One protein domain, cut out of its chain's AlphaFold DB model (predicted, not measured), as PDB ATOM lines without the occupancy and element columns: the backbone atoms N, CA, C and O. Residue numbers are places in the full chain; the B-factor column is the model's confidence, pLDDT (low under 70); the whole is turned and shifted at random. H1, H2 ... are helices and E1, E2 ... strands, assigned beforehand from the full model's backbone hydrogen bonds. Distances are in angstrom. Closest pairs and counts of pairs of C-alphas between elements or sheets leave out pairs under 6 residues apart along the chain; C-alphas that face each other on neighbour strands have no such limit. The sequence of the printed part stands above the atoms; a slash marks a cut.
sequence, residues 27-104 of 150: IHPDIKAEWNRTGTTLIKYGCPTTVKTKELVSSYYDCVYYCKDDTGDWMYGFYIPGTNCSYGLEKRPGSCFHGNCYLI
ATOM      1  N   ILE A  27     102.589 117.757 129.826       73.56
ATOM      2  CA  ILE A  27     103.670 117.479 128.877       73.56
ATOM      3  C   ILE A  27     103.580 116.006 128.471       73.56
ATOM      4  O   ILE A  27     103.897 115.114 129.258       73.56
ATOM      5  N   HIS A  28     103.150 115.755 127.238       82.25
ATOM      6  CA  HIS A  28     103.145 114.423 126.642       82.25
ATOM      7  C   HIS A  28     104.453 114.207 125.855       82.25
ATOM      8  O   HIS A  28     104.804 115.059 125.040       82.25
ATOM      9  N   PRO A  29     105.209 113.120 126.104       82.81
ATOM     10  CA  PRO A  29     106.482 112.872 125.427       82.81
ATOM     11  C   PRO A  29     106.272 112.406 123.980       82.81
ATOM     12  O   PRO A  29     105.303 111.710 123.686       82.81
ATOM     13  N   ASP A  30     107.200 112.719 123.078       87.44
ATOM     14  CA  ASP A  30     107.143 112.200 121.706       87.44
ATOM     15  C   ASP A  30     107.347 110.675 121.683       87.44
ATOM     16  O   ASP A  30     108.239 110.134 122.347       87.44
ATOM     17  N   ILE A  31     106.540 109.964 120.890       86.19
ATOM     18  CA  ILE A  31     106.670 108.513 120.716       86.19
ATOM     19  C   ILE A  31     107.745 108.236 119.665       86.19
ATOM     20  O   ILE A  31     107.615 108.620 118.502       86.19
ATOM     21  N   LYS A  32     108.799 107.515 120.058       86.50
ATOM     22  CA  LYS A  32     109.821 107.015 119.134       86.50
ATOM     23  C   LYS A  32     109.319 105.748 118.431       86.50
ATOM     24  O   LYS A  32     109.284 104.683 119.042       86.50
ATOM     25  N   ALA A  33     108.970 105.857 117.152       81.12
ATOM     26  CA  ALA A  33     108.555 104.736 116.310       81.12
ATOM     27  C   ALA A  33     109.656 104.379 115.298       81.12
ATOM     28  O   ALA A  33     110.206 105.263 114.646       81.12
ATOM     29  N   GLU A  34     109.971 103.093 115.144       84.88
ATOM     30  CA  GLU A  34     110.941 102.612 114.152       84.88
ATOM     31  C   GLU A  34     110.203 102.063 112.925       84.88
ATOM     32  O   GLU A  34     109.416 101.122 113.041       84.88
ATOM     33  N   TRP A  35     110.447 102.642 111.746       76.56
ATOM     34  CA  TRP A  35     109.780 102.247 110.504       76.56
ATOM     35  C   TRP A  35     110.771 101.622 109.520       76.56
ATOM     36  O   TRP A  35     111.709 102.285 109.085       76.56
ATOM     37  N   ASN A  36     110.497 100.398 109.053       76.94
ATOM     38  CA  ASN A  36     111.376  99.611 108.161       76.94
ATOM     39  C   ASN A  36     111.869 100.312 106.872       76.94
ATOM     40  O   ASN A  36     112.765  99.791 106.215       76.94
ATOM     41  N   ARG A  37     111.264 101.435 106.456       75.75
ATOM     42  CA  ARG A  37     111.664 102.212 105.264       75.75
ATOM     43  C   ARG A  37     112.161 103.629 105.559       75.75
ATOM     44  O   ARG A  37     112.814 104.208 104.699       75.75
ATOM     45  N   THR A  38     111.841 104.177 106.728       76.88
ATOM     46  CA  THR A  38     112.077 105.593 107.075       76.88
ATOM     47  C   THR A  38     113.036 105.747 108.259       76.88
ATOM     48  O   THR A  38     113.530 106.841 108.507       76.88
ATOM     49  N   GLY A  39     113.316 104.656 108.979       82.88
ATOM     50  CA  GLY A  39     114.073 104.653 110.226       82.88
ATOM     51  C   GLY A  39     113.254 105.153 111.419       82.88
ATOM     52  O   GLY A  39     112.018 105.209 111.381       82.88
ATOM     53  N   THR A  40     113.955 105.550 112.482       86.25
ATOM     54  CA  THR A  40     113.380 106.238 113.645       86.25
ATOM     55  C   THR A  40     112.625 107.498 113.210       86.25
ATOM     56  O   THR A  40     113.209 108.426 112.655       86.25
ATOM     57  N   THR A  41     111.345 107.581 113.561       85.25
ATOM     58  CA  THR A  41     110.508 108.785 113.470       85.25
ATOM     59  C   THR A  41     109.980 109.141 114.860       85.25
ATOM     60  O   THR A  41     109.627 108.255 115.641       85.25
ATOM     61  N   LEU A  42     109.921 110.435 115.181       88.12
ATOM     62  CA  LEU A  42     109.256 110.940 116.384       88.12
ATOM     63  C   LEU A  42     107.817 111.327 116.034       88.12
ATOM     64  O   LEU A  42     107.601 112.216 115.213       88.12
ATOM     65  N   ILE A  43     106.850 110.649 116.647       89.81
ATOM     66  CA  ILE A  43     105.421 110.937 116.505       89.81
ATOM     67  C   ILE A  43     105.019 111.843 117.669       89.81
ATOM     68  O   ILE A  43     105.138 111.456 118.834       89.81
ATOM     69  N   LYS A  44     104.548 113.048 117.347       91.88
ATOM     70  CA  LYS A  44     104.165 114.059 118.338       91.88
ATOM     71  C   LYS A  44     102.755 113.831 118.868       91.88
ATOM     72  O   LYS A  44     101.902 113.270 118.177       91.88
ATOM     73  N   TYR A  45     102.499 114.312 120.081       90.38
ATOM     74  CA  TYR A  45     101.135 114.437 120.588       90.38
ATOM     75  C   TYR A  45     100.398 115.565 119.854       90.38
ATOM     76  O   TYR A  45     100.951 116.652 119.682       90.38
ATOM     77  N   GLY A  46      99.140 115.332 119.481       91.25
ATOM     78  CA  GLY A  46      98.292 116.382 118.906       91.25
ATOM     79  C   GLY A  46      96.897 115.952 118.454       91.25
ATOM     80  O   GLY A  46      96.069 116.814 118.167       91.25
ATOM     81  N   CYS A  47      96.589 114.652 118.409       91.50
ATOM     82  CA  CYS A  47      95.256 114.207 117.999       91.50
ATOM     83  C   CYS A  47      94.192 114.509 119.083       91.50
ATOM     84  O   CYS A  47      94.432 114.245 120.266       91.50
ATOM     85  N   PRO A  48      92.999 115.017 118.712       90.94
ATOM     86  CA  PRO A  48      91.974 115.452 119.664       90.94
ATOM     87  C   PRO A  48      91.283 114.270 120.360       90.94
ATOM     88  O   PRO A  48      90.765 113.372 119.702       90.94
ATOM     89  N   THR A  49      91.245 114.256 121.695       89.94
ATOM     90  CA  THR A  49      90.684 113.156 122.506       89.94
ATOM     91  C   THR A  49      89.330 112.656 121.985       89.94
ATOM     92  O   THR A  49      88.385 113.435 121.866       89.94
ATOM     93  N   THR A  50      89.223 111.354 121.689       87.38
ATOM     94  CA  THR A  50      88.091 110.795 120.921       87.38
ATOM     95  C   THR A  50      87.472 109.535 121.539       87.38
ATOM     96  O   THR A  50      88.061 108.875 122.401       87.38
ATOM     97  N   VAL A  51      86.263 109.190 121.089       86.31
ATOM     98  CA  VAL A  51      85.579 107.931 121.420       86.31
ATOM     99  C   VAL A  51      86.197 106.793 120.603       86.31
ATOM    100  O   VAL A  51      86.447 106.934 119.408       86.31
ATOM    101  N   LYS A  52      86.397 105.624 121.219       75.62
ATOM    102  CA  LYS A  52      86.880 104.416 120.533       75.62
ATOM    103  C   LYS A  52      85.786 103.834 119.625       75.62
ATOM    104  O   LYS A  52      84.896 103.123 120.087       75.62
ATOM    105  N   THR A  53      85.826 104.168 118.333       76.56
ATOM    106  CA  THR A  53      84.879 103.668 117.319       76.56
ATOM    107  C   THR A  53      85.173 102.215 116.936       76.56
ATOM    108  O   THR A  53      86.299 101.735 117.074       76.56
ATOM    109  N   LYS A  54      84.168 101.495 116.413       66.94
ATOM    110  CA  LYS A  54      84.302 100.075 116.016       66.94
ATOM    111  C   LYS A  54      85.397  99.831 114.967       66.94
ATOM    112  O   LYS A  54      85.980  98.754 114.946       66.94
ATOM    113  N   GLU A  55      85.681 100.824 114.130       64.62
ATOM    114  CA  GLU A  55      86.737 100.775 113.113       64.62
ATOM    115  C   GLU A  55      88.129 100.796 113.761       64.62
ATOM    116  O   GLU A  55      88.964  99.944 113.461       64.62
ATOM    117  N   LEU A  56      88.351 101.686 114.738       60.62
ATOM    118  CA  LEU A  56      89.614 101.776 115.481       60.62
ATOM    119  C   LEU A  56      89.849 100.576 116.417       60.62
ATOM    120  O   LEU A  56      91.000 100.190 116.624       60.62
ATOM    121  N   VAL A  57      88.786  99.942 116.935       57.41
ATOM    122  CA  VAL A  57      88.870  98.717 117.764       57.41
ATOM    123  C   VAL A  57      89.605  97.574 117.052       57.41
ATOM    124  O   VAL A  57      90.286  96.795 117.713       57.41
ATOM    125  N   SER A  58      89.507  97.479 115.721       54.94
ATOM    126  CA  SER A  58      90.185  96.431 114.942       54.94
ATOM    127  C   SER A  58      91.707  96.632 114.852       54.94
ATOM    128  O   SER A  58      92.453  95.669 114.682       54.94
ATOM    129  N   SER A  59      92.181  97.877 114.978       54.62
ATOM    130  CA  SER A  59      93.585  98.245 114.740       54.62
ATOM    131  C   SER A  59      94.366  98.604 116.006       54.62
ATOM    132  O   SER A  59      95.578  98.400 116.029       54.62
ATOM    133  N   TYR A  60      93.708  99.109 117.056       58.72
ATOM    134  CA  TYR A  60      94.379  99.630 118.254       58.72
ATOM    135  C   TYR A  60      93.693  99.153 119.544       58.72
ATOM    136  O   TYR A  60      92.680  99.700 119.994       58.72
ATOM    137  N   TYR A  61      94.272  98.120 120.168       59.94
ATOM    138  CA  TYR A  61      93.790  97.571 121.443       59.94
ATOM    139  C   TYR A  61      94.069  98.500 122.634       59.94
ATOM    140  O   TYR A  61      93.289  98.511 123.591       59.94
ATOM    141  N   ASP A  62      95.114  99.319 122.531       76.62
ATOM    142  CA  ASP A  62      95.601 100.208 123.584       76.62
ATOM    143  C   ASP A  62      94.738 101.470 123.773       76.62
ATOM    144  O   ASP A  62      93.667 101.642 123.176       76.62
ATOM    145  N   CYS A  63      95.205 102.352 124.660       89.44
ATOM    146  CA  CYS A  63      94.576 103.629 124.995       89.44
ATOM    147  C   CYS A  63      95.078 104.818 124.154       89.44
ATOM    148  O   CYS A  63      94.638 105.953 124.358       89.44
ATOM    149  N   VAL A  64      95.976 104.538 123.207       88.94
ATOM    150  CA  VAL A  64      96.546 105.469 122.231       88.94
ATOM    151  C   VAL A  64      95.953 105.171 120.855       88.94
ATOM    152  O   VAL A  64      95.702 104.013 120.515       88.94
ATOM    153  N   TYR A  65      95.753 106.211 120.054       88.38
ATOM    154  CA  TYR A  65      95.426 106.099 118.636       88.38
ATOM    155  C   TYR A  65      96.237 107.123 117.833       88.38
ATOM    156  O   TYR A  65      96.843 108.034 118.403       88.38
ATOM    157  N   TYR A  66      96.239 106.968 116.511       88.19
ATOM    158  CA  TYR A  66      96.986 107.820 115.591       88.19
ATOM    159  C   TYR A  66      96.045 108.532 114.623       88.19
ATOM    160  O   TYR A  66      95.034 107.970 114.196       88.19
ATOM    161  N   CYS A  67      96.397 109.759 114.265       89.12
ATOM    162  CA  CYS A  67      95.721 110.562 113.253       89.12
ATOM    163  C   CYS A  67      96.764 111.254 112.370       89.12
ATOM    164  O   CYS A  67      97.959 111.235 112.673       89.12
ATOM    165  N   LYS A  68      96.304 111.875 111.283       91.50
ATOM    166  CA  LYS A  68      97.106 112.830 110.523       91.50
ATOM    167  C   LYS A  68      96.691 114.254 110.874       91.50
ATOM    168  O   LYS A  68      95.511 114.481 111.139       91.50
ATOM    169  N   ASP A  69      97.652 115.167 110.878       91.50
ATOM    170  CA  ASP A  69      97.387 116.606 110.876       91.50
ATOM    171  C   ASP A  69      97.053 117.124 109.461       91.50
ATOM    172  O   ASP A  69      96.939 116.355 108.499       91.50
ATOM    173  N   ASP A  70      96.903 118.444 109.342       91.25
ATOM    174  CA  ASP A  70      96.593 119.129 108.085       91.25
ATOM    175  C   ASP A  70      97.741 119.072 107.053       91.25
ATOM    176  O   ASP A  70      97.488 119.233 105.857       91.25
ATOM    177  N   THR A  71      98.994 118.823 107.470       92.50
ATOM    178  CA  THR A  71     100.124 118.578 106.545       92.50
ATOM    179  C   THR A  71     100.220 117.113 106.117       92.50
ATOM    180  O   THR A  71     100.907 116.789 105.144       92.50
ATOM    181  N   GLY A  72      99.465 116.225 106.770       89.50
ATOM    182  CA  GLY A  72      99.444 114.793 106.509       89.50
ATOM    183  C   GLY A  72     100.494 114.013 107.303       89.50
ATOM    184  O   GLY A  72     100.678 112.819 107.029       89.50
ATOM    185  N   ASP A  73     101.159 114.648 108.262       89.94
ATOM    186  CA  ASP A  73     102.117 114.035 109.173       89.94
ATOM    187  C   ASP A  73     101.394 113.262 110.281       89.94
ATOM    188  O   ASP A  73     100.263 113.566 110.661       89.94
ATOM    189  N   TRP A  74     102.026 112.201 110.784       89.69
ATOM    190  CA  TRP A  74     101.419 111.364 111.818       89.69
ATOM    191  C   TRP A  74     101.580 111.984 113.205       89.69
ATOM    192  O   TRP A  74     102.693 112.253 113.660       89.69
ATOM    193  N   MET A  75     100.459 112.093 113.910       92.44
ATOM    194  CA  MET A  75     100.386 112.431 115.327       92.44
ATOM    195  C   MET A  75      99.746 111.283 116.109       92.44
ATOM    196  O   MET A  75      99.101 110.396 115.537       92.44
ATOM    197  N   TYR A  76      99.886 111.319 117.432       91.44
ATOM    198  CA  TYR A  76      99.150 110.446 118.340       91.44
ATOM    199  C   TYR A  76      98.238 111.242 119.285       91.44
ATOM    200  O   TYR A  76      98.402 112.451 119.487       91.44
ATOM    201  N   GLY A  77      97.266 110.549 119.872       91.75
ATOM    202  CA  GLY A  77      96.410 111.062 120.941       91.75
ATOM    203  C   GLY A  77      95.793 109.932 121.758       91.75
ATOM    204  O   GLY A  77      96.102 108.754 121.557       91.75
ATOM    205  N   PHE A  78      94.919 110.288 122.698       91.75
ATOM    206  CA  PHE A  78      94.333 109.344 123.654       91.75
ATOM    207  C   PHE A  78      92.824 109.197 123.482       91.75
ATOM    208  O   PHE A  78      92.125 110.161 123.158       91.75
ATOM    209  N   TYR A  79      92.297 108.005 123.754       90.12
ATOM    210  CA  TYR A  79      90.852 107.864 123.922       90.12
ATOM    211  C   TYR A  79      90.376 108.557 125.205       90.12
ATOM    212  O   TYR A  79      91.141 108.735 126.158       90.12
ATOM    213  N   ILE A  80      89.092 108.917 125.233       91.75
ATOM    214  CA  ILE A  80      88.434 109.528 126.395       91.75
ATOM    215  C   ILE A  80      88.670 108.675 127.662       91.75
ATOM    216  O   ILE A  80      88.506 107.449 127.601       91.75
ATOM    217  N   PRO A  81      89.024 109.292 128.809       92.44
ATOM    218  CA  PRO A  81      89.116 108.607 130.094       92.44
ATOM    219  C   PRO A  81      87.892 107.739 130.397       92.44
ATOM    220  O   PRO A  81      86.762 108.161 130.170       92.44
ATOM    221  N   GLY A  82      88.106 106.524 130.898       89.56
ATOM    222  CA  GLY A  82      87.028 105.548 131.096       89.56
ATOM    223  C   GLY A  82      86.884 104.526 129.960       89.56
ATOM    224  O   GLY A  82      86.320 103.458 130.184       89.56
ATOM    225  N   THR A  83      87.421 104.799 128.762       90.25
ATOM    226  CA  THR A  83      87.338 103.888 127.601       90.25
ATOM    227  C   THR A  83      87.906 102.500 127.914       90.25
ATOM    228  O   THR A  83      89.003 102.387 128.455       90.25
ATOM    229  N   ASN A  84      87.202 101.437 127.514       89.19
ATOM    230  CA  ASN A  84      87.641 100.060 127.747       89.19
ATOM    231  C   ASN A  84      88.911  99.692 126.950       89.19
ATOM    232  O   ASN A  84      89.028  99.945 125.743       89.19
ATOM    233  N   CYS A  85      89.837  99.017 127.627       88.19
ATOM    234  CA  CYS A  85      91.086  98.488 127.083       88.19
ATOM    235  C   CYS A  85      91.398  97.098 127.662       88.19
ATOM    236  O   CYS A  85      90.764  96.648 128.618       88.19
ATOM    237  N   SER A  86      92.370  96.404 127.069       89.19
ATOM    238  CA  SER A  86      92.847  95.104 127.547       89.19
ATOM    239  C   SER A  86      94.118  95.285 128.376       89.19
ATOM    240  O   SER A  86      95.171  95.611 127.837       89.19
ATOM    241  N   TYR A  87      94.025  95.069 129.686       88.06
ATOM    242  CA  TYR A  87      95.136  95.226 130.618       88.06
ATOM    243  C   TYR A  87      96.035  93.983 130.666       88.06
ATOM    244  O   TYR A  87      95.591  92.880 131.005       88.06
ATOM    245  N   GLY A  88      97.328  94.190 130.403       85.38
ATOM    246  CA  GLY A  88      98.371  93.169 130.512       85.38
ATOM    247  C   GLY A  88      98.266  92.035 129.484       85.38
ATOM    248  O   GLY A  88      97.363  91.985 128.651       85.38
ATOM    249  N   LEU A  89      99.207  91.087 129.560       86.38
ATOM    250  CA  LEU A  89      99.304  89.956 128.623       86.38
ATOM    251  C   LEU A  89      98.057  89.053 128.632       86.38
ATOM    252  O   LEU A  89      97.675  88.509 127.601       86.38
ATOM    253  N   GLU A  90      97.398  88.938 129.786       87.94
ATOM    254  CA  GLU A  90      96.156  88.175 129.965       87.94
ATOM    255  C   GLU A  90      94.901  88.894 129.433       87.94
ATOM    256  O   GLU A  90      93.808  88.337 129.497       87.94
ATOM    257  N   LYS A  91      95.032  90.126 128.913       87.38
ATOM    258  CA  LYS A  91      93.929  90.941 128.370       87.38
ATOM    259  C   LYS A  91      92.761  91.149 129.348       87.38
ATOM    260  O   LYS A  91      91.599  91.165 128.939       87.38
ATOM    261  N   ARG A  92      93.066  91.334 130.637       88.19
ATOM    262  CA  ARG A  92      92.073  91.594 131.697       88.19
ATOM    263  C   ARG A  92      91.286  92.888 131.411       88.19
ATOM    264  O   ARG A  92      91.813  93.756 130.713       88.19
ATOM    265  N   PRO A  93      90.056  93.061 131.927       90.44
ATOM    266  CA  PRO A  93      89.309  94.304 131.743       90.44
ATOM    267  C   PRO A  93      90.080  95.498 132.318       90.44
ATOM    268  O   PRO A  93      90.487  95.501 133.480       90.44
ATOM    269  N   GLY A  94      90.293  96.514 131.488       91.12
ATOM    270  CA  GLY A  94      90.985  97.738 131.858       91.12
ATOM    271  C   GLY A  94      90.263  98.991 131.375       91.12
ATOM    272  O   GLY A  94      89.391  98.931 130.506       91.12
ATOM    273  N   SER A  95      90.656 100.133 131.933       90.88
ATOM    274  CA  SER A  95      90.135 101.454 131.593       90.88
ATOM    275  C   SER A  95      91.259 102.424 131.226       90.88
ATOM    276  O   SER A  95      92.327 102.423 131.844       90.88
ATOM    277  N   CYS A  96      91.025 103.250 130.210       91.38
ATOM    278  CA  CYS A  96      91.985 104.227 129.719       91.38
ATOM    279  C   CYS A  96      92.046 105.485 130.583       91.38
ATOM    280  O   CYS A  96      91.014 106.057 130.939       91.38
ATOM    281  N   PHE A  97      93.260 105.981 130.823       92.06
ATOM    282  CA  PHE A  97      93.517 107.294 131.412       92.06
ATOM    283  C   PHE A  97      94.875 107.819 130.913       92.06
ATOM    284  O   PHE A  97      95.879 107.119 131.013       92.06
ATOM    285  N   HIS A  98      94.906 109.017 130.315       88.88
ATOM    286  CA  HIS A  98      96.107 109.636 129.712       88.88
ATOM    287  C   HIS A  98      96.969 108.657 128.882       88.88
ATOM    288  O   HIS A  98      98.159 108.478 129.142       88.88
ATOM    289  N   GLY A  99      96.346 107.944 127.937       88.81
ATOM    290  CA  GLY A  99      97.030 106.999 127.041       88.81
ATOM    291  C   GLY A  99      97.453 105.666 127.656       88.81
ATOM    292  O   GLY A  99      97.892 104.781 126.926       88.81
ATOM    293  N   ASN A 100      97.280 105.480 128.963       89.69
ATOM    294  CA  ASN A 100      97.637 104.259 129.674       89.69
ATOM    295  C   ASN A 100      96.384 103.423 129.966       89.69
ATOM    296  O   ASN A 100      95.321 103.970 130.262       89.69
ATOM    297  N   CYS A 101      96.514 102.096 129.887       90.38
ATOM    298  CA  CYS A 101      95.471 101.158 130.294       90.38
ATOM    299  C   CYS A 101      95.693 100.754 131.755       90.38
ATOM    300  O   CYS A 101      96.748 100.216 132.089       90.38
ATOM    301  N   TYR A 102      94.703 100.984 132.615       91.75
ATOM    302  CA  TYR A 102      94.730 100.606 134.030       91.75
ATOM    303  C   TYR A 102      93.798  99.423 134.277       91.75
ATOM    304  O   TYR A 102      92.714  99.366 133.703       91.75
ATOM    305  N   LEU A 103      94.197  98.485 135.137       92.50
ATOM    306  CA  LEU A 103      93.351  97.354 135.522       92.50
ATOM    307  C   LEU A 103      92.092  97.859 136.236       92.50
ATOM    308  O   LEU A 103      92.197  98.559 137.244       92.50
ATOM    309  N   ILE A 104      90.913  97.453 135.762       90.25
ATOM    310  CA  ILE A 104      89.685  97.618 136.538       90.25
ATOM    311  C   ILE A 104      89.699  96.532 137.614       90.25
ATOM    312  O   ILE A 104      89.656  95.341 137.315       90.25
TER     313      ILE A 104
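What this domain is: This is residues 27 to 104 of the 150 residues of the protein "uncharacterized protein LOC8028729" of Ixodes scapularis (UniProt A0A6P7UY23). Two small sheets sit one after the other along the longest axis: a curled sheet of four strands, made of the hairpins E1-E2 and E3-E4, and beyond it a three-stranded meander, E5 E6 E7, each strand the antiparallel neighbour of the one before. The short helix H1 lies off to one side, in the loop that joins the two hairpins. The printed part has 78 residues with one named helix and seven named strands, in the order E1 E2 H1 E3 E4 E5 E6 E7, and its class is mostly strand. The first sheet runs E1 E2 E4 E3 and is mixed; the second runs E5 E6 E7 and is all antiparallel. The whole is compact, with a radius of gyration of the C-alphas of 13.2 A and spans of 36 by 28 by 24 A.

How they stand to each other: Start at E1, residues 31 to 35, an edge strand, and go on to E2, residues 39 to 45; they form an antiparallel hairpin, with N 33 and O 41 2.9 A apart. E2 pairs with E1 over residues 39 to 43 and, staggered, with E4, residues 74 to 78, over residues 44 to 45. E2 and E4 are parallel, at 46 degrees, and N 76 and O 44 are 2.9 A apart. E4 forms an antiparallel hairpin with E3, residues 64 to 68, the other edge strand; look at N 77 and O 65, 2.9 A apart. This sheet is strongly twisted, and the way across it turns by 129 degrees. H1, residues 54 to 57, is not on it; its closest C-alpha pair with E3 is Leu 56 and Tyr 65, 7.9 A apart. H1 is too short for any O i to N i+4 pair, and its one O i to N i+3 pair is not within hydrogen-bond range. In the second sheet, E5, residues 84 to 87, and E6, residues 92 to 97, form a hairpin with N 87 and O 92 2.8 A apart. E6 and E7, residues 100 to 103, form another, with N 95 and O 102 2.8 A apart. Between the sheets, the closest C-alphas of E3 and E7 are those of Val 64 and Asn 100, 7.6 A apart, while E4 and E5 are apart.

Where its parts are: Find C-alpha 31 at (106.670, 108.513, 120.716), where E1 begins its 12.4 A. E2 measures 19.2 A, E3 13.8 A and E4 13.9 A. E6 runs 15.8 A from C-alpha 92 at (92.073, 91.594, 131.697), and E7 ends at C-alpha 103, at (93.351, 97.354, 135.522).

The domain as a whole: The C-alphas farthest apart, those of Thr 71 and Glu 90, are 38.6 A apart. The printed part has no cut, and no link is long. The mean pLDDT of the printed part is 84.7; look for values under 70 at residues 54 to 61, of which 54 to 57 belong to H1.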